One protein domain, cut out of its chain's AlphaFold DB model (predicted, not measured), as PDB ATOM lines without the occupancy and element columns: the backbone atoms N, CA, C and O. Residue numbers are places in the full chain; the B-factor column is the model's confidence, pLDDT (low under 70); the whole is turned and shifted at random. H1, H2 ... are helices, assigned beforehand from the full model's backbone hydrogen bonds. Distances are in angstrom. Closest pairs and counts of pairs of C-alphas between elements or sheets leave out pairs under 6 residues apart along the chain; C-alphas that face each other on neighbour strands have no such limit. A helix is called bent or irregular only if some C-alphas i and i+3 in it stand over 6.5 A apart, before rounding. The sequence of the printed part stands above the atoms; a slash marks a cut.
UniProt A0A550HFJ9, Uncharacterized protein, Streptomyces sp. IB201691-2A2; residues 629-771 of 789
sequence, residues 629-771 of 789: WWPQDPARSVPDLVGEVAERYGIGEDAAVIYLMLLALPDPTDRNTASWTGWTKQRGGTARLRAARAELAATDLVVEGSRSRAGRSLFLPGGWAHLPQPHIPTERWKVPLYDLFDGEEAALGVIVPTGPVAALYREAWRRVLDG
ATOM      1  N   TRP A 629      47.319   7.812  15.769       95.94
ATOM      2  CA  TRP A 629      47.470   7.672  17.216       95.94
ATOM      3  C   TRP A 629      46.119   7.508  17.911       95.94
ATOM      4  O   TRP A 629      45.080   7.823  17.340       95.94
ATOM      5  N   TRP A 630      46.115   7.006  19.148       96.94
ATOM      6  CA  TRP A 630      44.888   6.765  19.912       96.94
ATOM      7  C   TRP A 630      44.630   7.882  20.934       96.94
ATOM      8  O   TRP A 630      45.321   7.920  21.954       96.94
ATOM      9  N   PRO A 631      43.604   8.738  20.742       96.81
ATOM     10  CA  PRO A 631      43.209   9.748  21.734       96.81
ATOM     11  C   PRO A 631      42.828   9.163  23.099       96.81
ATOM     12  O   PRO A 631      42.871   9.848  24.121       96.81
ATOM     13  N   GLN A 632      42.463   7.881  23.114       97.62
ATOM     14  CA  GLN A 632      42.123   7.121  24.304       97.62
ATOM     15  C   GLN A 632      43.326   6.869  25.205       97.62
ATOM     16  O   GLN A 632      43.090   6.549  26.359       97.62
ATOM     17  N   ASP A 633      44.572   7.014  24.742       97.75
ATOM     18  CA  ASP A 633      45.768   6.849  25.575       97.75
ATOM     19  C   ASP A 633      46.050   8.111  26.424       97.75
ATOM     20  O   ASP A 633      46.533   9.106  25.873       97.75
ATOM     21  N   PRO A 634      45.797   8.101  27.753       98.25
ATOM     22  CA  PRO A 634      46.059   9.238  28.634       98.25
ATOM     23  C   PRO A 634      47.518   9.688  28.628       98.25
ATOM     24  O   PRO A 634      47.769  10.882  28.747       98.25
ATOM     25  N   ALA A 635      48.476   8.769  28.438       97.94
ATOM     26  CA  ALA A 635      49.897   9.119  28.387       97.94
ATOM     27  C   ALA A 635      50.222  10.058  27.219       97.94
ATOM     28  O   ALA A 635      51.253  10.722  27.221       97.94
ATOM     29  N   ARG A 636      49.346  10.094  26.209       97.56
ATOM     30  CA  ARG A 636      49.505  10.885  24.990       97.56
ATOM     31  C   ARG A 636      48.508  12.029  24.897       97.56
ATOM     32  O   ARG A 636      48.852  13.065  24.337       97.56
ATOM     33  N   SER A 637      47.292  11.865  25.418       97.69
ATOM     34  CA  SER A 637      46.238  12.885  25.352       97.69
ATOM     35  C   SER A 637      46.201  13.826  26.558       97.69
ATOM     36  O   SER A 637      45.842  14.991  26.392       97.69
ATOM     37  N   VAL A 638      46.574  13.354  27.753       98.38
ATOM     38  CA  VAL A 638      46.568  14.123  29.014       98.38
ATOM     39  C   VAL A 638      47.751  13.735  29.929       98.38
ATOM     40  O   VAL A 638      47.543  13.311  31.068       98.38
ATOM     41  N   PRO A 639      49.012  13.843  29.459       98.31
ATOM     42  CA  PRO A 639      50.190  13.434  30.238       98.31
ATOM     43  C   PRO A 639      50.346  14.212  31.555       98.31
ATOM     44  O   PRO A 639      50.822  13.663  32.544       98.31
ATOM     45  N   ASP A 640      49.892  15.468  31.586       98.38
ATOM     46  CA  ASP A 640      49.785  16.296  32.790       98.38
ATOM     47  C   ASP A 640      48.940  15.612  33.874       98.38
ATOM     48  O   ASP A 640      49.361  15.492  35.025       98.38
ATOM     49  N   LEU A 641      47.776  15.095  33.480       98.44
ATOM     50  CA  LEU A 641      46.841  14.433  34.382       98.44
ATOM     51  C   LEU A 641      47.361  13.072  34.857       98.44
ATOM     52  O   LEU A 641      47.119  12.684  35.997       98.44
ATOM     53  N   VAL A 642      48.088  12.344  34.002       98.75
ATOM     54  CA  VAL A 642      48.750  11.089  34.395       98.75
ATOM     55  C   VAL A 642      49.730  11.340  35.541       98.75
ATOM     56  O   VAL A 642      49.697  10.605  36.528       98.75
ATOM     57  N   GLY A 643      50.548  12.393  35.437       98.50
ATOM     58  CA  GLY A 643      51.477  12.791  36.495       98.50
ATOM     59  C   GLY A 643      50.764  13.164  37.798       98.50
ATOM     60  O   GLY A 643      51.148  12.687  38.863       98.50
ATOM     61  N   GLU A 644      49.680  13.940  37.717       98.44
ATOM     62  CA  GLU A 644      48.883  14.334  38.889       98.44
ATOM     63  C   GLU A 644      48.271  13.123  39.618       98.44
ATOM     64  O   GLU A 644      48.336  13.020  40.846       98.44
ATOM     65  N   VAL A 645      47.694  12.178  38.870       98.38
ATOM     66  CA  VAL A 645      47.103  10.948  39.422       98.38
ATOM     67  C   VAL A 645      48.175  10.063  40.061       98.38
ATOM     68  O   VAL A 645      47.960   9.532  41.155       98.38
ATOM     69  N   ALA A 646      49.322   9.916  39.392       98.44
ATOM     70  CA  ALA A 646      50.464   9.161  39.894       98.44
ATOM     71  C   ALA A 646      50.964   9.732  41.230       98.44
ATOM     72  O   ALA A 646      51.110   8.989  42.204       98.44
ATOM     73  N   GLU A 647      51.138  11.054  41.313       98.25
ATOM     74  CA  GLU A 647      51.565  11.740  42.535       98.25
ATOM     75  C   GLU A 647      50.535  11.595  43.663       98.25
ATOM     76  O   GLU A 647      50.893  11.228  44.783       98.25
ATOM     77  N   ARG A 648      49.246  11.825  43.376       97.12
ATOM     78  CA  ARG A 648      48.187  11.795  44.395       97.12
ATOM     79  C   ARG A 648      48.034  10.429  45.058       97.12
ATOM     80  O   ARG A 648      47.789  10.370  46.263       97.12
ATOM     81  N   TYR A 649      48.133   9.352  44.284       97.00
ATOM     82  CA  TYR A 649      47.946   7.994  44.797       97.00
ATOM     83  C   TYR A 649      49.252   7.248  45.079       97.00
ATOM     84  O   TYR A 649      49.202   6.131  45.589       97.00
ATOM     85  N   GLY A 650      50.409   7.851  44.790       97.56
ATOM     86  CA  GLY A 650      51.713   7.218  44.992       97.56
ATOM     87  C   GLY A 650      51.917   5.971  44.127       97.56
ATOM     88  O   GLY A 650      52.540   5.015  44.585       97.56
ATOM     89  N   ILE A 651      51.372   5.976  42.908       98.31
ATOM     90  CA  ILE A 651      51.484   4.892  41.920       98.31
ATOM     91  C   ILE A 651      52.346   5.338  40.735       98.31
ATOM     92  O   ILE A 651      52.506   6.530  40.487       98.31
ATOM     93  N   GLY A 652      52.887   4.396  39.968       98.25
ATOM     94  CA  GLY A 652      53.606   4.676  38.732       98.25
ATOM     95  C   GLY A 652      52.711   5.259  37.632       98.25
ATOM     96  O   GLY A 652      51.506   5.008  37.580       98.25
ATOM     97  N   GLU A 653      53.309   5.994  36.690       98.19
ATOM     98  CA  GLU A 653      52.588   6.601  35.557       98.19
ATOM     99  C   GLU A 653      51.844   5.559  34.707       98.19
ATOM    100  O   GLU A 653      50.706   5.785  34.302       98.19
ATOM    101  N   ASP A 654      52.431   4.378  34.489       98.25
ATOM    102  CA  ASP A 654      51.772   3.297  33.749       98.25
ATOM    103  C   ASP A 654      50.508   2.790  34.464       98.25
ATOM    104  O   ASP A 654      49.505   2.469  33.821       98.25
ATOM    105  N   ALA A 655      50.543   2.720  35.797       98.38
ATOM    106  CA  ALA A 655      49.382   2.385  36.609       98.38
ATOM    107  C   ALA A 655      48.336   3.511  36.531       98.38
ATOM    108  O   ALA A 655      47.164   3.239  36.273       98.38
ATOM    109  N   ALA A 656      48.749   4.777  36.635       98.62
ATOM    110  CA  ALA A 656      47.864   5.935  36.494       98.62
ATOM    111  C   ALA A 656      47.164   5.996  35.121       98.62
ATOM    112  O   ALA A 656      45.968   6.280  35.050       98.62
ATOM    113  N   VAL A 657      47.863   5.640  34.037       98.62
ATOM    114  CA  VAL A 657      47.299   5.500  32.681       98.62
ATOM    115  C   VAL A 657      46.144   4.501  32.659       98.62
ATOM    116  O   VAL A 657      45.044   4.817  32.197       98.62
ATOM    117  N   ILE A 658      46.366   3.291  33.179       98.25
ATOM    118  CA  ILE A 658      45.329   2.254  33.201       98.25
ATOM    119  C   ILE A 658      44.183   2.653  34.137       98.25
ATOM    120  O   ILE A 658      43.021   2.411  33.805       98.25
ATOM    121  N   TYR A 659      44.478   3.309  35.262       98.25
ATOM    122  CA  TYR A 659      43.455   3.811  36.174       98.25
ATOM    123  C   TYR A 659      42.571   4.864  35.509       98.25
ATOM    124  O   TYR A 659      41.356   4.731  35.570       98.25
ATOM    125  N   LEU A 660      43.135   5.848  34.803       98.56
ATOM    126  CA  LEU A 660      42.355   6.858  34.080       98.56
ATOM    127  C   LEU A 660      41.448   6.225  33.017       98.56
ATOM    128  O   LEU A 660      40.265   6.562  32.952       98.56
ATOM    129  N   MET A 661      41.953   5.257  32.240       98.12
ATOM    130  CA  MET A 661      41.129   4.491  31.293       98.12
ATOM    131  C   MET A 661      39.977   3.767  32.004       98.12
ATOM    132  O   MET A 661      38.835   3.814  31.544       98.12
ATOM    133  N   LEU A 662      40.255   3.104  33.133       97.06
ATOM    134  CA  LEU A 662      39.240   2.432  33.944       97.06
ATOM    135  C   LEU A 662      38.258   3.409  34.577       97.06
ATOM    136  O   LEU A 662      37.097   3.046  34.707       97.06
ATOM    137  N   LEU A 663      38.699   4.609  34.939       97.12
ATOM    138  CA  LEU A 663      37.885   5.652  35.535       97.12
ATOM    139  C   LEU A 663      36.892   6.187  34.500       97.12
ATOM    140  O   LEU A 663      35.688   6.157  34.725       97.12
ATOM    141  N   ALA A 664      37.374   6.594  33.328       96.69
ATOM    142  CA  ALA A 664      36.600   7.443  32.428       96.69
ATOM    143  C   ALA A 664      36.013   6.744  31.195       96.69
ATOM    144  O   ALA A 664      35.027   7.236  30.652       96.69
ATOM    145  N   LEU A 665      36.588   5.639  30.702       96.06
ATOM    146  CA  LEU A 665      36.145   5.034  29.438       96.06
ATOM    147  C   LEU A 665      34.990   4.032  29.625       96.06
ATOM    148  O   LEU A 665      34.925   3.337  30.655       96.06
ATOM    149  N   PRO A 666      34.091   3.919  28.623       91.94
ATOM    150  CA  PRO A 666      32.931   3.035  28.716       91.94
ATOM    151  C   PRO A 666      33.329   1.566  28.532       91.94
ATOM    152  O   PRO A 666      32.784   0.677  29.185       91.94
ATOM    153  N   ASP A 667      34.333   1.303  27.696       92.31
ATOM    154  CA  ASP A 667      34.784  -0.025  27.290       92.31
ATOM    155  C   ASP A 667      36.301  -0.264  27.481       92.31
ATOM    156  O   ASP A 667      36.970  -0.728  26.553       92.31
ATOM    157  N   PRO A 668      36.886  -0.031  28.676       94.62
ATOM    158  CA  PRO A 668      38.302  -0.280  28.950       94.62
ATOM    159  C   PRO A 668      38.570  -1.783  29.123       94.62
ATOM    160  O   PRO A 668      39.005  -2.247  30.174       94.62
ATOM    161  N   THR A 669      38.250  -2.577  28.102       94.31
ATOM    162  CA  THR A 669      38.578  -4.001  28.055       94.31
ATOM    163  C   THR A 669      40.090  -4.181  28.023       94.31
ATOM    164  O   THR A 669      40.842  -3.294  27.603       94.31
ATOM    165  N   ASP A 670      40.561  -5.363  28.400       93.88
ATOM    166  CA  ASP A 670      41.989  -5.654  28.370       93.88
ATOM    167  C   ASP A 670      42.575  -5.533  26.967       93.88
ATOM    168  O   ASP A 670      43.702  -5.076  26.788       93.88
ATOM    169  N   ARG A 671      41.771  -5.899  25.969       93.44
ATOM    170  CA  ARG A 671      42.108  -5.750  24.560       93.44
ATOM    171  C   ARG A 671      42.192  -4.278  24.156       93.44
ATOM    172  O   ARG A 671      43.146  -3.907  23.481       93.44
ATOM    173  N   ASN A 672      41.217  -3.460  24.550       95.19
ATOM    174  CA  ASN A 672      41.172  -2.049  24.173       95.19
ATOM    175  C   ASN A 672      42.303  -1.260  24.831       95.19
ATOM    176  O   ASN A 672      43.048  -0.588  24.131       95.19
ATOM    177  N   THR A 673      42.515  -1.427  26.139       95.88
ATOM    178  CA  THR A 673      43.624  -0.779  26.863       95.88
ATOM    179  C   THR A 673      44.989  -1.143  26.265       95.88
ATOM    180  O   THR A 673      45.825  -0.269  26.040       95.88
ATOM    181  N   ALA A 674      45.202  -2.414  25.903       95.19
ATOM    182  CA  ALA A 674      46.417  -2.850  25.213       95.19
ATOM    183  C   ALA A 674      46.549  -2.288  23.784       95.19
ATOM    184  O   ALA A 674      47.665  -2.022  23.335       95.19
ATOM    185  N   SER A 675      45.432  -2.133  23.066       94.69
ATOM    186  CA  SER A 675      45.398  -1.581  21.708       94.69
ATOM    187  C   SER A 675      45.674  -0.079  21.698       94.69
ATOM    188  O   SER A 675      46.472   0.373  20.882       94.69
ATOM    189  N   TRP A 676      45.043   0.676  22.600       96.50
ATOM    190  CA  TRP A 676      45.160   2.131  22.684       96.50
ATOM    191  C   TRP A 676      46.559   2.570  23.110       96.50
ATOM    192  O   TRP A 676      47.157   3.412  22.453       96.50
ATOM    193  N   THR A 677      47.118   1.938  24.146       95.62
ATOM    194  CA  THR A 677      48.495   2.219  24.595       95.62
ATOM    195  C   THR A 677      49.562   1.742  23.606       95.62
ATOM    196  O   THR A 677      50.699   2.206  23.623       95.62
ATOM    197  N   GLY A 678      49.248   0.735  22.781       93.31
ATOM    198  CA  GLY A 678      50.201   0.110  21.863       93.31
ATOM    199  C   GLY A 678      51.357  -0.637  22.542       93.31
ATOM    200  O   GLY A 678      52.197  -1.204  21.842       93.31
ATOM    201  N   TRP A 679      51.407  -0.704  23.882       94.69
ATOM    202  CA  TRP A 679      52.542  -1.267  24.625       94.69
ATOM    203  C   TRP A 679      52.848  -2.700  24.201       94.69
ATOM    204  O   TRP A 679      54.002  -3.057  24.015       94.69
ATOM    205  N   THR A 680      51.827  -3.527  23.973       92.19
ATOM    206  CA  THR A 680      52.015  -4.947  23.619       92.19
ATOM    207  C   THR A 680      52.736  -5.180  22.287       92.19
ATOM    208  O   THR A 680      53.313  -6.249  22.105       92.19
ATOM    209  N   LYS A 681      52.756  -4.191  21.382       90.75
ATOM    210  CA  LYS A 681      53.532  -4.247  20.132       90.75
ATOM    211  C   LYS A 681      55.027  -3.983  20.362       90.75
ATOM    212  O   LYS A 681      55.849  -4.317  19.516       90.75
ATOM    213  N   GLN A 682      55.387  -3.394  21.502       90.69
ATOM    214  CA  GLN A 682      56.758  -3.046  21.860       90.69
ATOM    215  C   GLN A 682      57.454  -4.205  22.584       90.69
ATOM    216  O   GLN A 682      56.843  -4.988  23.320       90.69
ATOM    217  N   ARG A 683      58.779  -4.293  22.432       91.31
ATOM    218  CA  ARG A 683      59.590  -5.301  23.126       91.31
ATOM    219  C   ARG A 683      59.449  -5.139  24.645       91.31
ATOM    220  O   ARG A 683      59.811  -4.111  25.198       91.31
ATOM    221  N   GLY A 684      58.953  -6.180  25.318       91.94
ATOM    222  CA  GLY A 684      58.737  -6.185  26.772       91.94
ATOM    223  C   GLY A 684      57.424  -5.536  27.234       91.94
ATOM    224  O   GLY A 684      57.113  -5.586  28.423       91.94
ATOM    225  N   GLY A 685      56.608  -4.990  26.331       91.50
ATOM    226  CA  GLY A 685      55.422  -4.231  26.727       91.50
ATOM    227  C   GLY A 685      54.281  -5.061  27.325       91.50
ATOM    228  O   GLY A 685      53.517  -4.549  28.136       91.50
ATOM    229  N   THR A 686      54.194  -6.367  27.043       93.81
ATOM    230  CA  THR A 686      53.276  -7.260  27.778       93.81
ATOM    231  C   THR A 686      53.639  -7.350  29.263       93.81
ATOM    232  O   THR A 686      52.750  -7.376  30.113       93.81
ATOM    233  N   ALA A 687      54.937  -7.375  29.592       95.75
ATOM    234  CA  ALA A 687      55.394  -7.378  30.980       95.75
ATOM    235  C   ALA A 687      55.129  -6.022  31.652       95.75
ATOM    236  O   ALA A 687      54.671  -6.005  32.791       95.75
ATOM    237  N   ARG A 688      55.321  -4.915  30.918       96.38
ATOM    238  CA  ARG A 688      54.955  -3.554  31.349       96.38
ATOM    239  C   ARG A 688      53.473  -3.453  31.721       96.38
ATOM    240  O   ARG A 688      53.151  -3.097  32.848       96.38
ATOM    241  N   LEU A 689      52.572  -3.871  30.825       94.88
ATOM    242  CA  LEU A 689      51.124  -3.854  31.079       94.88
ATOM    243  C   LEU A 689      50.739  -4.722  32.286       94.88
ATOM    244  O   LEU A 689      49.890  -4.339  33.088       94.88
ATOM    245  N   ARG A 690      51.369  -5.894  32.435       95.62
ATOM    246  CA  ARG A 690      51.148  -6.771  33.590       95.62
ATOM    247  C   ARG A 690      51.609  -6.121  34.897       95.62
ATOM    248  O   ARG A 690      50.903  -6.250  35.891       95.62
ATOM    249  N   ALA A 691      52.761  -5.454  34.896       97.31
ATOM    250  CA  ALA A 691      53.293  -4.769  36.069       97.31
ATOM    251  C   ALA A 691      52.378  -3.613  36.502       97.31
ATOM    252  O   ALA A 691      51.974  -3.582  37.657       97.31
ATOM    253  N   ALA A 692      51.959  -2.762  35.562       97.38
ATOM    254  CA  ALA A 692      51.046  -1.647  35.826       97.38
ATOM    255  C   ALA A 692      49.716  -2.102  36.452       97.38
ATOM    256  O   ALA A 692      49.205  -1.498  37.390       97.38
ATOM    257  N   ARG A 693      49.157  -3.212  35.959       96.69
ATOM    258  CA  ARG A 693      47.926  -3.784  36.520       96.69
ATOM    259  C   ARG A 693      48.124  -4.401  37.896       96.69
ATOM    260  O   ARG A 693      47.246  -4.255  38.733       96.69
ATOM    261  N   ALA A 694      49.241  -5.096  38.111       97.31
ATOM    262  CA  ALA A 694      49.562  -5.679  39.410       97.31
ATOM    263  C   ALA A 694      49.785  -4.591  40.469       97.31
ATOM    264  O   ALA A 694      49.367  -4.754  41.609       97.31
ATOM    265  N   GLU A 695      50.400  -3.476  40.076       98.06
ATOM    266  CA  GLU A 695      50.537  -2.295  40.921       98.06
ATOM    267  C   GLU A 695      49.171  -1.698  41.272       98.06
ATOM    268  O   GLU A 695      48.879  -1.536  42.452       98.06
ATOM    269  N   LEU A 696      48.294  -1.463  40.287       97.06
ATOM    270  CA  LEU A 696      46.934  -0.985  40.564       97.06
ATOM    271  C   LEU A 696      46.147  -1.925  41.476       97.06
ATOM    272  O   LEU A 696      45.482  -1.465  42.397       97.06
ATOM    273  N   ALA A 697      46.226  -3.232  41.240       96.69
ATOM    274  CA  ALA A 697      45.539  -4.228  42.052       96.69
ATOM    275  C   ALA A 697      46.031  -4.300  43.504       96.69
ATOM    276  O   ALA A 697      45.320  -4.816  44.362       96.69
ATOM    277  N   ALA A 698      47.233  -3.792  43.789       96.75
ATOM    278  CA  ALA A 698      47.746  -3.668  45.149       96.75
ATOM    279  C   ALA A 698      47.194  -2.433  45.893       96.75
ATOM    280  O   ALA A 698      47.547  -2.220  47.052       96.75
ATOM    281  N   THR A 699      46.346  -1.628  45.243       95.88
ATOM    282  CA  THR A 699      45.682  -0.448  45.818       95.88
ATOM    283  C   THR A 699      44.189  -0.695  46.042       95.88
ATOM    284  O   THR A 699      43.605  -1.598  45.448       95.88
ATOM    285  N   ASP A 700      43.540   0.172  46.824       93.25
ATOM    286  CA  ASP A 700      42.079   0.156  47.011       93.25
ATOM    287  C   ASP A 700      41.308   0.890  45.887       93.25
ATOM    288  O   ASP A 700      40.084   1.024  45.951       93.25
ATOM    289  N   LEU A 701      41.999   1.380  44.846       95.12
ATOM    290  CA  LEU A 701      41.386   2.125  43.734       95.12
ATOM    291  C   LEU A 701      40.581   1.234  42.783       95.12
ATOM    292  O   LEU A 701      39.728   1.724  42.040       95.12
ATOM    293  N   VAL A 702      40.882  -0.064  42.765       96.19
ATOM    294  CA  VAL A 702      40.255  -1.051  41.887       96.19
ATOM    295  C   VAL A 702      39.977  -2.343  42.645       96.19
ATOM    296  O   VAL A 702      40.599  -2.651  43.653       96.19
ATOM    297  N   VAL A 703      39.047  -3.133  42.121       95.06
ATOM    298  CA  VAL A 703      38.745  -4.478  42.605       95.06
ATOM    299  C   VAL A 703      39.111  -5.483  41.519       95.06
ATOM    300  O   VAL A 703      38.658  -5.365  40.376       95.06
ATOM    301  N   GLU A 704      39.911  -6.488  41.877       93.75
ATOM    302  CA  GLU A 704      40.150  -7.645  41.015       93.75
ATOM    303  C   GLU A 704      38.921  -8.558  40.972       93.75
ATOM    304  O   GLU A 704      38.327  -8.902  41.997       93.75
ATOM    305  N   GLY A 705      38.549  -9.008  39.778       89.50
ATOM    306  CA  GLY A 705      37.461  -9.962  39.640       89.50
ATOM    307  C   GLY A 705      37.268 -10.475  38.224       89.50
ATOM    308  O   GLY A 705      38.042 -10.199  37.309       89.50
ATOM    309  N   SER A 706      36.178 -11.211  38.032       87.31
ATOM    310  CA  SER A 706      35.719 -11.629  36.712       87.31
ATOM    311  C   SER A 706      34.237 -11.335  36.571       87.31
ATOM    312  O   SER A 706      33.435 -11.658  37.450       87.31
ATOM    313  N   ARG A 707      33.865 -10.731  35.443       85.38
ATOM    314  CA  ARG A 707      32.469 -10.491  35.091       85.38
ATOM    315  C   ARG A 707      32.235 -10.880  33.646       85.38
ATOM    316  O   ARG A 707      32.969 -10.473  32.745       85.38
ATOM    317  N   SER A 708      31.192 -11.677  33.432       86.44
ATOM    318  CA  SER A 708      30.809 -12.120  32.094       86.44
ATOM    319  C   SER A 708      30.661 -10.914  31.164       86.44
ATOM    320  O   SER A 708      30.013  -9.933  31.528       86.44
ATOM    321  N   ARG A 709      31.268 -10.995  29.972       86.88
ATOM    322  CA  ARG A 709      31.286  -9.961  28.915       86.88
ATOM    323  C   ARG A 709      32.111  -8.699  29.196       86.88
ATOM    324  O   ARG A 709      32.295  -7.922  28.270       86.88
ATOM    325  N   ALA A 710      32.635  -8.492  30.406       87.12
ATOM    326  CA  ALA A 710      33.402  -7.281  30.716       87.12
ATOM    327  C   ALA A 710      34.784  -7.243  30.038       87.12
ATOM    328  O   ALA A 710      35.317  -6.166  29.786       87.12
ATOM    329  N   GLY A 711      35.362  -8.413  29.736       90.56
ATOM    330  CA  GLY A 711      36.620  -8.523  28.988       90.56
ATOM    331  C   GLY A 711      37.833  -7.899  29.688       90.56
ATOM    332  O   GLY A 711      38.790  -7.539  29.006       90.56
ATOM    333  N   ARG A 712      37.776  -7.734  31.015       93.06
ATOM    334  CA  ARG A 712      38.842  -7.178  31.859       93.06
ATOM    335  C   ARG A 712      38.853  -7.802  33.251       93.06
ATOM    336  O   ARG A 712      37.856  -8.407  33.646       93.06
ATOM    337  N   SER A 713      39.969  -7.640  33.960       92.38
ATOM    338  CA  SER A 713      40.185  -8.181  35.311       92.38
ATOM    339  C   SER A 713      40.119  -7.146  36.440       92.38
ATOM    340  O   SER A 713      40.027  -7.539  37.598       92.38
ATOM    341  N   LEU A 714      40.182  -5.849  36.116       95.44
ATOM    342  CA  LEU A 714      40.146  -4.740  37.075       95.44
ATOM    343  C   LEU A 714      38.881  -3.900  36.884       95.44
ATOM    344  O   LEU A 714      38.463  -3.636  35.750       95.44
ATOM    345  N   PHE A 715      38.288  -3.475  37.996       95.12
ATOM    346  CA  PHE A 715      37.018  -2.751  38.032       95.12
ATOM    347  C   PHE A 715      37.053  -1.622  39.049       95.12
ATOM    348  O   PHE A 715      37.726  -1.745  40.069       95.12
ATOM    349  N   LEU A 716      36.288  -0.558  38.810       95.50
ATOM    350  CA  LEU A 716      36.088   0.451  39.851       95.50
ATOM    351  C   LEU A 716      35.233  -0.134  40.993       95.50
ATOM    352  O   LEU A 716      34.289  -0.888  40.718       95.50
ATOM    353  N   PRO A 717      35.504   0.217  42.261       93.31
ATOM    354  CA  PRO A 717      34.620  -0.122  43.368       93.31
ATOM    355  C   PRO A 717      33.212   0.454  43.148       93.31
ATOM    356  O   PRO A 717      33.060   1.609  42.750       93.31
ATOM    357  N   GLY A 718      32.170  -0.337  43.428       88.56
ATOM    358  CA  GLY A 718      30.787   0.144  43.410       88.56
ATOM    359  C   GLY A 718      29.765  -0.763  42.735       88.56
ATOM    360  O   GLY A 718      30.010  -1.924  42.405       88.56
ATOM    361  N   GLY A 719      28.562  -0.208  42.581       87.88
ATOM    362  CA  GLY A 719      27.451  -0.850  41.888       87.88
ATOM    363  C   GLY A 719      27.629  -0.868  40.368       87.88
ATOM    364  O   GLY A 719      28.508  -0.225  39.800       87.88
ATOM    365  N   TRP A 720      26.734  -1.578  39.690       87.69
ATOM    366  CA  TRP A 720      26.808  -1.815  38.252       87.69
ATOM    367  C   TRP A 720      25.503  -1.456  37.557       87.69
ATOM    368  O   TRP A 720      24.437  -1.656  38.134       87.69
ATOM    369  N   ALA A 721      25.589  -0.998  36.311       84.62
ATOM    370  CA  ALA A 721      24.422  -0.886  35.446       84.62
ATOM    371  C   ALA A 721      24.057  -2.256  34.841       84.62
ATOM    372  O   ALA A 721      24.946  -3.020  34.430       84.62
ATOM    373  N   HIS A 722      22.764  -2.589  34.778       79.12
ATOM    374  CA  HIS A 722      22.275  -3.798  34.115       79.12
ATOM    375  C   HIS A 722      22.064  -3.548  32.622       79.12
ATOM    376  O   HIS A 722      21.012  -3.122  32.169       79.12
ATOM    377  N   LEU A 723      23.099  -3.855  31.845       80.44
ATOM    378  CA  LEU A 723      23.118  -3.609  30.410       80.44
ATOM    379  C   LEU A 723      22.790  -4.875  29.595       80.44
ATOM    380  O   LEU A 723      23.477  -5.900  29.779       80.44
ATOM    381  N   PRO A 724      21.790  -4.832  28.688       79.69
ATOM    382  CA  PRO A 724      21.520  -5.926  27.762       79.69
ATOM    383  C   PRO A 724      22.654  -6.072  26.735       79.69
ATOM    384  O   PRO A 724      23.502  -5.193  26.578       79.69
ATOM    385  N   GLN A 725      22.690  -7.204  26.024       75.44
ATOM    386  CA  GLN A 725      23.570  -7.326  24.856       75.44
ATOM    387  C   GLN A 725      23.204  -6.248  23.818       75.44
ATOM    388  O   GLN A 725      22.023  -5.924  23.711       75.44
ATOM    389  N   PRO A 726      24.178  -5.698  23.068       77.50
ATOM    390  CA  PRO A 726      25.607  -6.031  23.019       77.50
ATOM    391  C   PRO A 726      26.483  -5.250  24.021       77.50
ATOM    392  O   PRO A 726      27.702  -5.416  24.018       77.50
ATOM    393  N   HIS A 727      25.901  -4.398  24.868       84.12
ATOM    394  CA  HIS A 727      26.650  -3.460  25.705       84.12
ATOM    395  C   HIS A 727      27.507  -4.156  26.768       84.12
ATOM    396  O   HIS A 727      27.060  -5.079  27.458       84.12
ATOM    397  N   ILE A 728      28.748  -3.693  26.925       86.19
ATOM    398  CA  ILE A 728      29.677  -4.187  27.949       86.19
ATOM    399  C   ILE A 728      29.163  -3.750  29.329       86.19
ATOM    400  O   ILE A 728      28.706  -2.618  29.459       86.19
ATOM    401  N   PRO A 729      29.205  -4.609  30.366       87.56
ATOM    402  CA  PRO A 729      28.834  -4.194  31.713       87.56
ATOM    403  C   PRO A 729      29.704  -3.028  32.205       87.56
ATOM    404  O   PRO A 729      30.932  -3.126  32.184       87.56
ATOM    405  N   THR A 730      29.059  -1.977  32.714       88.44
ATOM    406  CA  THR A 730      29.712  -0.720  33.113       88.44
ATOM    407  C   THR A 730      29.404  -0.386  34.569       88.44
ATOM    408  O   THR A 730      28.284  -0.603  35.046       88.44
ATOM    409  N   GLU A 731      30.406   0.102  35.299       91.94
ATOM    410  CA  GLU A 731      30.251   0.548  36.682       91.94
ATOM    411  C   GLU A 731      29.287   1.739  36.753       91.94
ATOM    412  O   GLU A 731      29.386   2.684  35.970       91.94
ATOM    413  N   ARG A 732      28.352   1.710  37.711       89.94
ATOM    414  CA  ARG A 732      27.283   2.715  37.830       89.94
ATOM    415  C   ARG A 732      27.831   4.128  38.043       89.94
ATOM    416  O   ARG A 732      27.211   5.088  37.602       89.94
ATOM    417  N   TRP A 733      29.010   4.243  38.656       92.00
ATOM    418  CA  TRP A 733      29.714   5.511  38.860       92.00
ATOM    419  C   TRP A 733      29.972   6.282  37.550       92.00
ATOM    420  O   TRP A 733      29.930   7.515  37.540       92.00
ATOM    421  N   LYS A 734      30.161   5.567  36.431       91.75
ATOM    422  CA  LYS A 734      30.417   6.166  35.114       91.75
ATOM    423  C   LYS A 734      29.166   6.656  34.399       91.75
ATOM    424  O   LYS A 734      29.298   7.426  33.461       91.75
ATOM    425  N   VAL A 735      27.969   6.223  34.807       88.38
ATOM    426  CA  VAL A 735      26.704   6.573  34.127       88.38
ATOM    427  C   VAL A 735      26.579   8.088  33.902       88.38
ATOM    428  O   VAL A 735      26.348   8.477  32.763       88.38
ATOM    429  N   PRO A 736      26.834   8.961  34.901       89.38
ATOM    430  CA  PRO A 736      26.702  10.407  34.713       89.38
ATOM    431  C   PRO A 736      27.742  11.034  33.771       89.38
ATOM    432  O   PRO A 736      27.634  12.217  33.478       89.38
ATOM    433  N   LEU A 737      28.762  10.287  33.321       90.75
ATOM    434  CA  LEU A 737      29.762  10.776  32.363       90.75
ATOM    435  C   LEU A 737      29.297  10.678  30.900       90.75
ATOM    436  O   LEU A 737      29.972  11.214  30.022       90.75
ATOM    437  N   TYR A 738      28.196   9.973  30.615       88.31
ATOM    438  CA  TYR A 738      27.757   9.702  29.245       88.31
ATOM    439  C   TYR A 738      26.349  10.236  28.988       88.31
ATOM    440  O   TYR A 738      25.361   9.648  29.417       88.31
ATOM    441  N   ASP A 739      26.254  11.286  28.171       80.31
ATOM    442  CA  ASP A 739      24.975  11.903  27.779       80.31
ATOM    443  C   ASP A 739      24.039  10.942  27.017       80.31
ATOM    444  O   ASP A 739      22.833  11.175  26.938       80.31
ATOM    445  N   LEU A 740      24.597   9.874  26.435       77.75
ATOM    446  CA  LEU A 740      23.886   8.833  25.686       77.75
ATOM    447  C   LEU A 740      23.352   7.700  26.569       77.75
ATOM    448  O   LEU A 740      22.730   6.774  26.044       77.75
ATOM    449  N   PHE A 741      23.615   7.738  27.877       79.06
ATOM    450  CA  PHE A 741      23.327   6.638  28.784       79.06
ATOM    451  C   PHE A 741      22.566   7.113  30.024       79.06
ATOM    452  O   PHE A 741      23.139   7.716  30.927       79.06
ATOM    453  N   ASP A 742      21.270   6.795  30.090       69.31
ATOM    454  CA  ASP A 742      20.423   7.139  31.235       69.31
ATOM    455  C   ASP A 742      19.976   5.883  31.995       69.31
ATOM    456  O   ASP A 742      19.129   5.095  31.553       69.31
ATOM    457  N   GLY A 743      20.576   5.687  33.170       68.56
ATOM    458  CA  GLY A 743      20.367   4.529  34.029       68.56
ATOM    459  C   GLY A 743      20.915   3.241  33.415       68.56
ATOM    460  O   GLY A 743      22.012   2.808  33.759       68.56
ATOM    461  N   GLU A 744      20.122   2.615  32.544       69.62
ATOM    462  CA  GLU A 744      20.398   1.300  31.937       69.62
ATOM    463  C   GLU A 744      20.068   1.239  30.439       69.62
ATOM    464  O   GLU A 744      20.161   0.178  29.823       69.62
ATOM    465  N   GLU A 745      19.717   2.373  29.832       74.31
ATOM    466  CA  GLU A 745      19.283   2.448  28.441       74.31
ATOM    467  C   GLU A 745      20.182   3.394  27.642       74.31
ATOM    468  O   GLU A 745      20.472   4.513  28.070       74.31
ATOM    469  N   ALA A 746      20.647   2.924  26.485       82.31
ATOM    470  CA  ALA A 746      21.453   3.709  25.563       82.31
ATOM    471  C   ALA A 746      20.527   4.419  24.566       82.31
ATOM    472  O   ALA A 746      19.965   3.764  23.687       82.31
ATOM    473  N   ALA A 747      20.384   5.742  24.679       82.06
ATOM    474  CA  ALA A 747      19.428   6.528  23.889       82.06
ATOM    475  C   ALA A 747      19.630   6.353  22.373       82.06
ATOM    476  O   ALA A 747      18.668   6.280  21.617       82.06
ATOM    477  N   LEU A 748      20.885   6.222  21.933       87.06
ATOM    478  CA  LEU A 748      21.249   5.963  20.536       87.06
ATOM    479  C   LEU A 748      21.732   4.526  20.287       87.06
ATOM    480  O   LEU A 748      22.421   4.257  19.308       87.06
ATOM    481  N   GLY A 749      21.423   3.591  21.189       86.06
ATOM    482  CA  GLY A 749      21.881   2.204  21.080       86.06
ATOM    483  C   GLY A 749      23.404   2.037  21.159       86.06
ATOM    484  O   GLY A 749      23.910   0.965  20.840       86.06
ATOM    485  N   VAL A 750      24.140   3.064  21.602       88.50
ATOM    486  CA  VAL A 750      25.590   3.046  21.852       88.50
ATOM    487  C   VAL A 750      25.930   3.758  23.157       88.50
ATOM    488  O   VAL A 750      25.258   4.707  23.550       88.50
ATOM    489  N   ILE A 751      26.998   3.301  23.814       89.06
ATOM    490  CA  ILE A 751      27.555   3.922  25.023       89.06
ATOM    491  C   ILE A 751      28.983   4.340  24.688       89.06
ATOM    492  O   ILE A 751      29.912   3.538  24.769       89.06
ATOM    493  N   VAL A 752      29.124   5.580  24.233       91.81
ATOM    494  CA  VAL A 752      30.384   6.190  23.795       91.81
ATOM    495  C   VAL A 752      30.451   7.640  24.286       91.81
ATOM    496  O   VAL A 752      29.404   8.214  24.606       91.81
ATOM    497  N   PRO A 753      31.649   8.245  24.371       93.75
ATOM    498  CA  PRO A 753      31.782   9.668  24.664       93.75
ATOM    499  C   PRO A 753      31.043  10.538  23.638       93.75
ATOM    500  O   PRO A 753      30.999  10.209  22.456       93.75
ATOM    501  N   THR A 754      30.510  11.671  24.093       93.25
ATOM    502  CA  THR A 754      29.897  12.731  23.264       93.25
ATOM    503  C   THR A 754      30.788  13.967  23.134       93.25
ATOM    504  O   THR A 754      30.404  14.942  22.500       93.25
ATOM    505  N   GLY A 755      31.991  13.919  23.710       95.38
ATOM    506  CA  GLY A 755      33.025  14.947  23.619       95.38
ATOM    507  C   GLY A 755      34.429  14.331  23.603       95.38
ATOM    508  O   GLY A 755      34.559  13.113  23.776       95.38
ATOM    509  N   PRO A 756      35.489  15.138  23.405       96.62
ATOM    510  CA  PRO A 756      36.862  14.643  23.347       96.62
ATOM    511  C   PRO A 756      37.248  13.832  24.587       96.62
ATOM    512  O   PRO A 756      37.001  14.241  25.724       96.62
ATOM    513  N   VAL A 757      37.929  12.703  24.382       95.62
ATOM    514  CA  VAL A 757      38.313  11.786  25.471       95.62
ATOM    515  C   VAL A 757      39.206  12.467  26.521       95.62
ATOM    516  O   VAL A 757      39.071  12.206  27.713       95.62
ATOM    517  N   ALA A 758      40.056  13.414  26.112       96.62
ATOM    518  CA  ALA A 758      40.858  14.220  27.034       96.62
ATOM    519  C   ALA A 758      39.998  15.048  28.011       96.62
ATOM    520  O   ALA A 758      40.331  15.162  29.190       96.62
ATOM    521  N   ALA A 759      38.880  15.609  27.541       96.44
ATOM    522  CA  ALA A 759      37.938  16.331  28.394       96.44
ATOM    523  C   ALA A 759      37.202  15.369  29.337       96.44
ATOM    524  O   ALA A 759      37.012  15.683  30.509       96.44
ATOM    525  N   LEU A 760      36.866  14.169  28.853       96.94
ATOM    526  CA  LEU A 760      36.247  13.115  29.655       96.94
ATOM    527  C   LEU A 760      37.148  12.655  30.815       96.94
ATOM    528  O   LEU A 760      36.657  12.487  31.929       96.94
ATOM    529  N   TYR A 761      38.459  12.503  30.591       98.19
ATOM    530  CA  TYR A 761      39.409  12.194  31.667       98.19
ATOM    531  C   TYR A 761      39.443  13.281  32.738       98.19
ATOM    532  O   TYR A 761      39.386  12.974  33.928       98.19
ATOM    533  N   ARG A 762      39.488  14.551  32.320       97.88
ATOM    534  CA  ARG A 762      39.486  15.686  33.249       97.88
ATOM    535  C   ARG A 762      38.179  15.785  34.032       97.88
ATOM    536  O   ARG A 762      38.221  16.046  35.227       97.88
ATOM    537  N   GLU A 763      37.037  15.528  33.396       96.81
ATOM    538  CA  GLU A 763      35.736  15.495  34.073       96.81
ATOM    539  C   GLU A 763      35.676  14.388  35.130       96.81
ATOM    540  O   GLU A 763      35.310  14.631  36.280       96.81
ATOM    541  N   ALA A 764      36.079  13.174  34.751       97.50
ATOM    542  CA  ALA A 764      36.101  12.032  35.652       97.50
ATOM    543  C   ALA A 764      37.031  12.283  36.849       97.50
ATOM    544  O   ALA A 764      36.677  11.968  37.985       97.50
ATOM    545  N   TRP A 765      38.191  12.902  36.610       97.75
ATOM    546  CA  TRP A 765      39.113  13.275  37.674       97.75
ATOM    547  C   TRP A 765      38.576  14.381  38.577       97.75
ATOM    548  O   TRP A 765      38.677  14.284  39.797       97.75
ATOM    549  N   ARG A 766      37.936  15.406  38.006       97.19
ATOM    550  CA  ARG A 766      37.325  16.479  38.789       97.19
ATOM    551  C   ARG A 766      36.276  15.939  39.758       97.19
ATOM    552  O   ARG A 766      36.299  16.317  40.920       97.19
ATOM    553  N   ARG A 767      35.432  14.992  39.333       96.44
ATOM    554  CA  ARG A 767      34.463  14.328  40.229       96.44
ATOM    555  C   ARG A 767      35.138  13.642  41.417       96.44
ATOM    556  O   ARG A 767      34.677  13.783  42.546       96.44
ATOM    557  N   VAL A 768      36.260  12.962  41.178       96.00
ATOM    558  CA  VAL A 768      37.080  12.363  42.243       96.00
ATOM    559  C   VAL A 768      37.616  13.436  43.198       96.00
ATOM    560  O   VAL A 768      37.517  13.275  44.414       96.00
ATOM    561  N   LEU A 769      38.135  14.551  42.675       95.44
ATOM    562  CA  LEU A 769      38.622  15.669  43.495       95.44
ATOM    563  C   LEU A 769      37.506  16.341  44.311       95.44
ATOM    564  O   LEU A 769      37.747  16.738  45.451       95.44
ATOM    565  N   ASP A 770      36.292  16.399  43.763       95.50
ATOM    566  CA  ASP A 770      35.092  16.934  44.416       95.50
ATOM    567  C   ASP A 770      34.492  15.961  45.457       95.50
ATOM    568  O   ASP A 770      33.494  16.273  46.112       95.50
ATOM    569  N   GLY A 771      35.111  14.790  45.653       92.00
ATOM    570  CA  GLY A 771      34.734  13.793  46.658       92.00
ATOM    571  C   GLY A 771      33.725  12.742  46.183       92.00
ATOM    572  O   GLY A 771      33.341  11.878  46.975       92.00
TER     573      GLY A 771
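This is residues 629 to 771 of the 789 residues of an uncharacterized protein of Streptomyces sp. IB201691-2A2 (UniProt A0A550HFJ9). H3 runs through the middle of a compact helical body, with H2 and H7 crossing one side of it, H5 crossing the opposite side, and the short H1 and H4 close by. Beyond the last residue of H3, a loop-rich end holds H6 with the unnamed residues 718 to 731 and 738 to 751. The printed part has 143 residues, with seven named helices, H1 to H7 in order, and no named strand; its class is all helix, though only 67 residues are in named elements. The radius of gyration of the C-alphas is 14.4 A, and the spans are 40 by 31 by 31 A.

Start at H1, residues 634 to 637, and H2, residues 639 to 649. The hub follows, H3, residues 653 to 664: it touches H1 at C-alphas 657 and 634, 5.6 A apart and the closest, and H2 at C-alphas 656 and 646, the closest at 5.4 A, about perpendicular at 84 degrees. H4, residues 670 to 677, is close to H3 but not clearly touching, the closest C-alphas, 673 and 658, being 7.2 A apart. H5, residues 685 to 697, touches residues 654 to 659 of H3, closest at C-alphas 692 and 655, 4.4 A. H6, residues 732 to 737, only just touches H3, with 3 pairs of C-alphas within 8 A, the closest 734 and 664 at 6.9 A. H7, residues 757 to 769, touches H3 about perpendicular at 89 degrees, closest at C-alphas 761 and 664, 5.6 A. H2 and H5 are apart. Every O i to N i+4 pair is within hydrogen-bond range in H2, H3, H4, H5 and H7; H6 has 0 of 2, but 2 of 3 O i to N i+3 pairs, and H1 is too short for an i+4 pair.

Find C-alpha 634 at (46.059, 9.238, 28.634), where H1 begins, 4.9 A long; H2 measures 15.7 A, H3 16.3 A, H4 10.9 A, H5 18.2 A and H6 10.1 A. H6 is irregular, with C-alphas 733 and 736 7.1 A apart. H7, 18.4 A, ends at C-alpha 769, (38.622, 15.669, 43.495).

The C-alphas of Arg 683 and Asp 742, the two farthest apart, are 41.9 A apart. The printed part has no cut, and the links H5 to H6 and H6 to H7 are long. The mean pLDDT of the printed part is 92.7, and residues 742 to 744 are under 70.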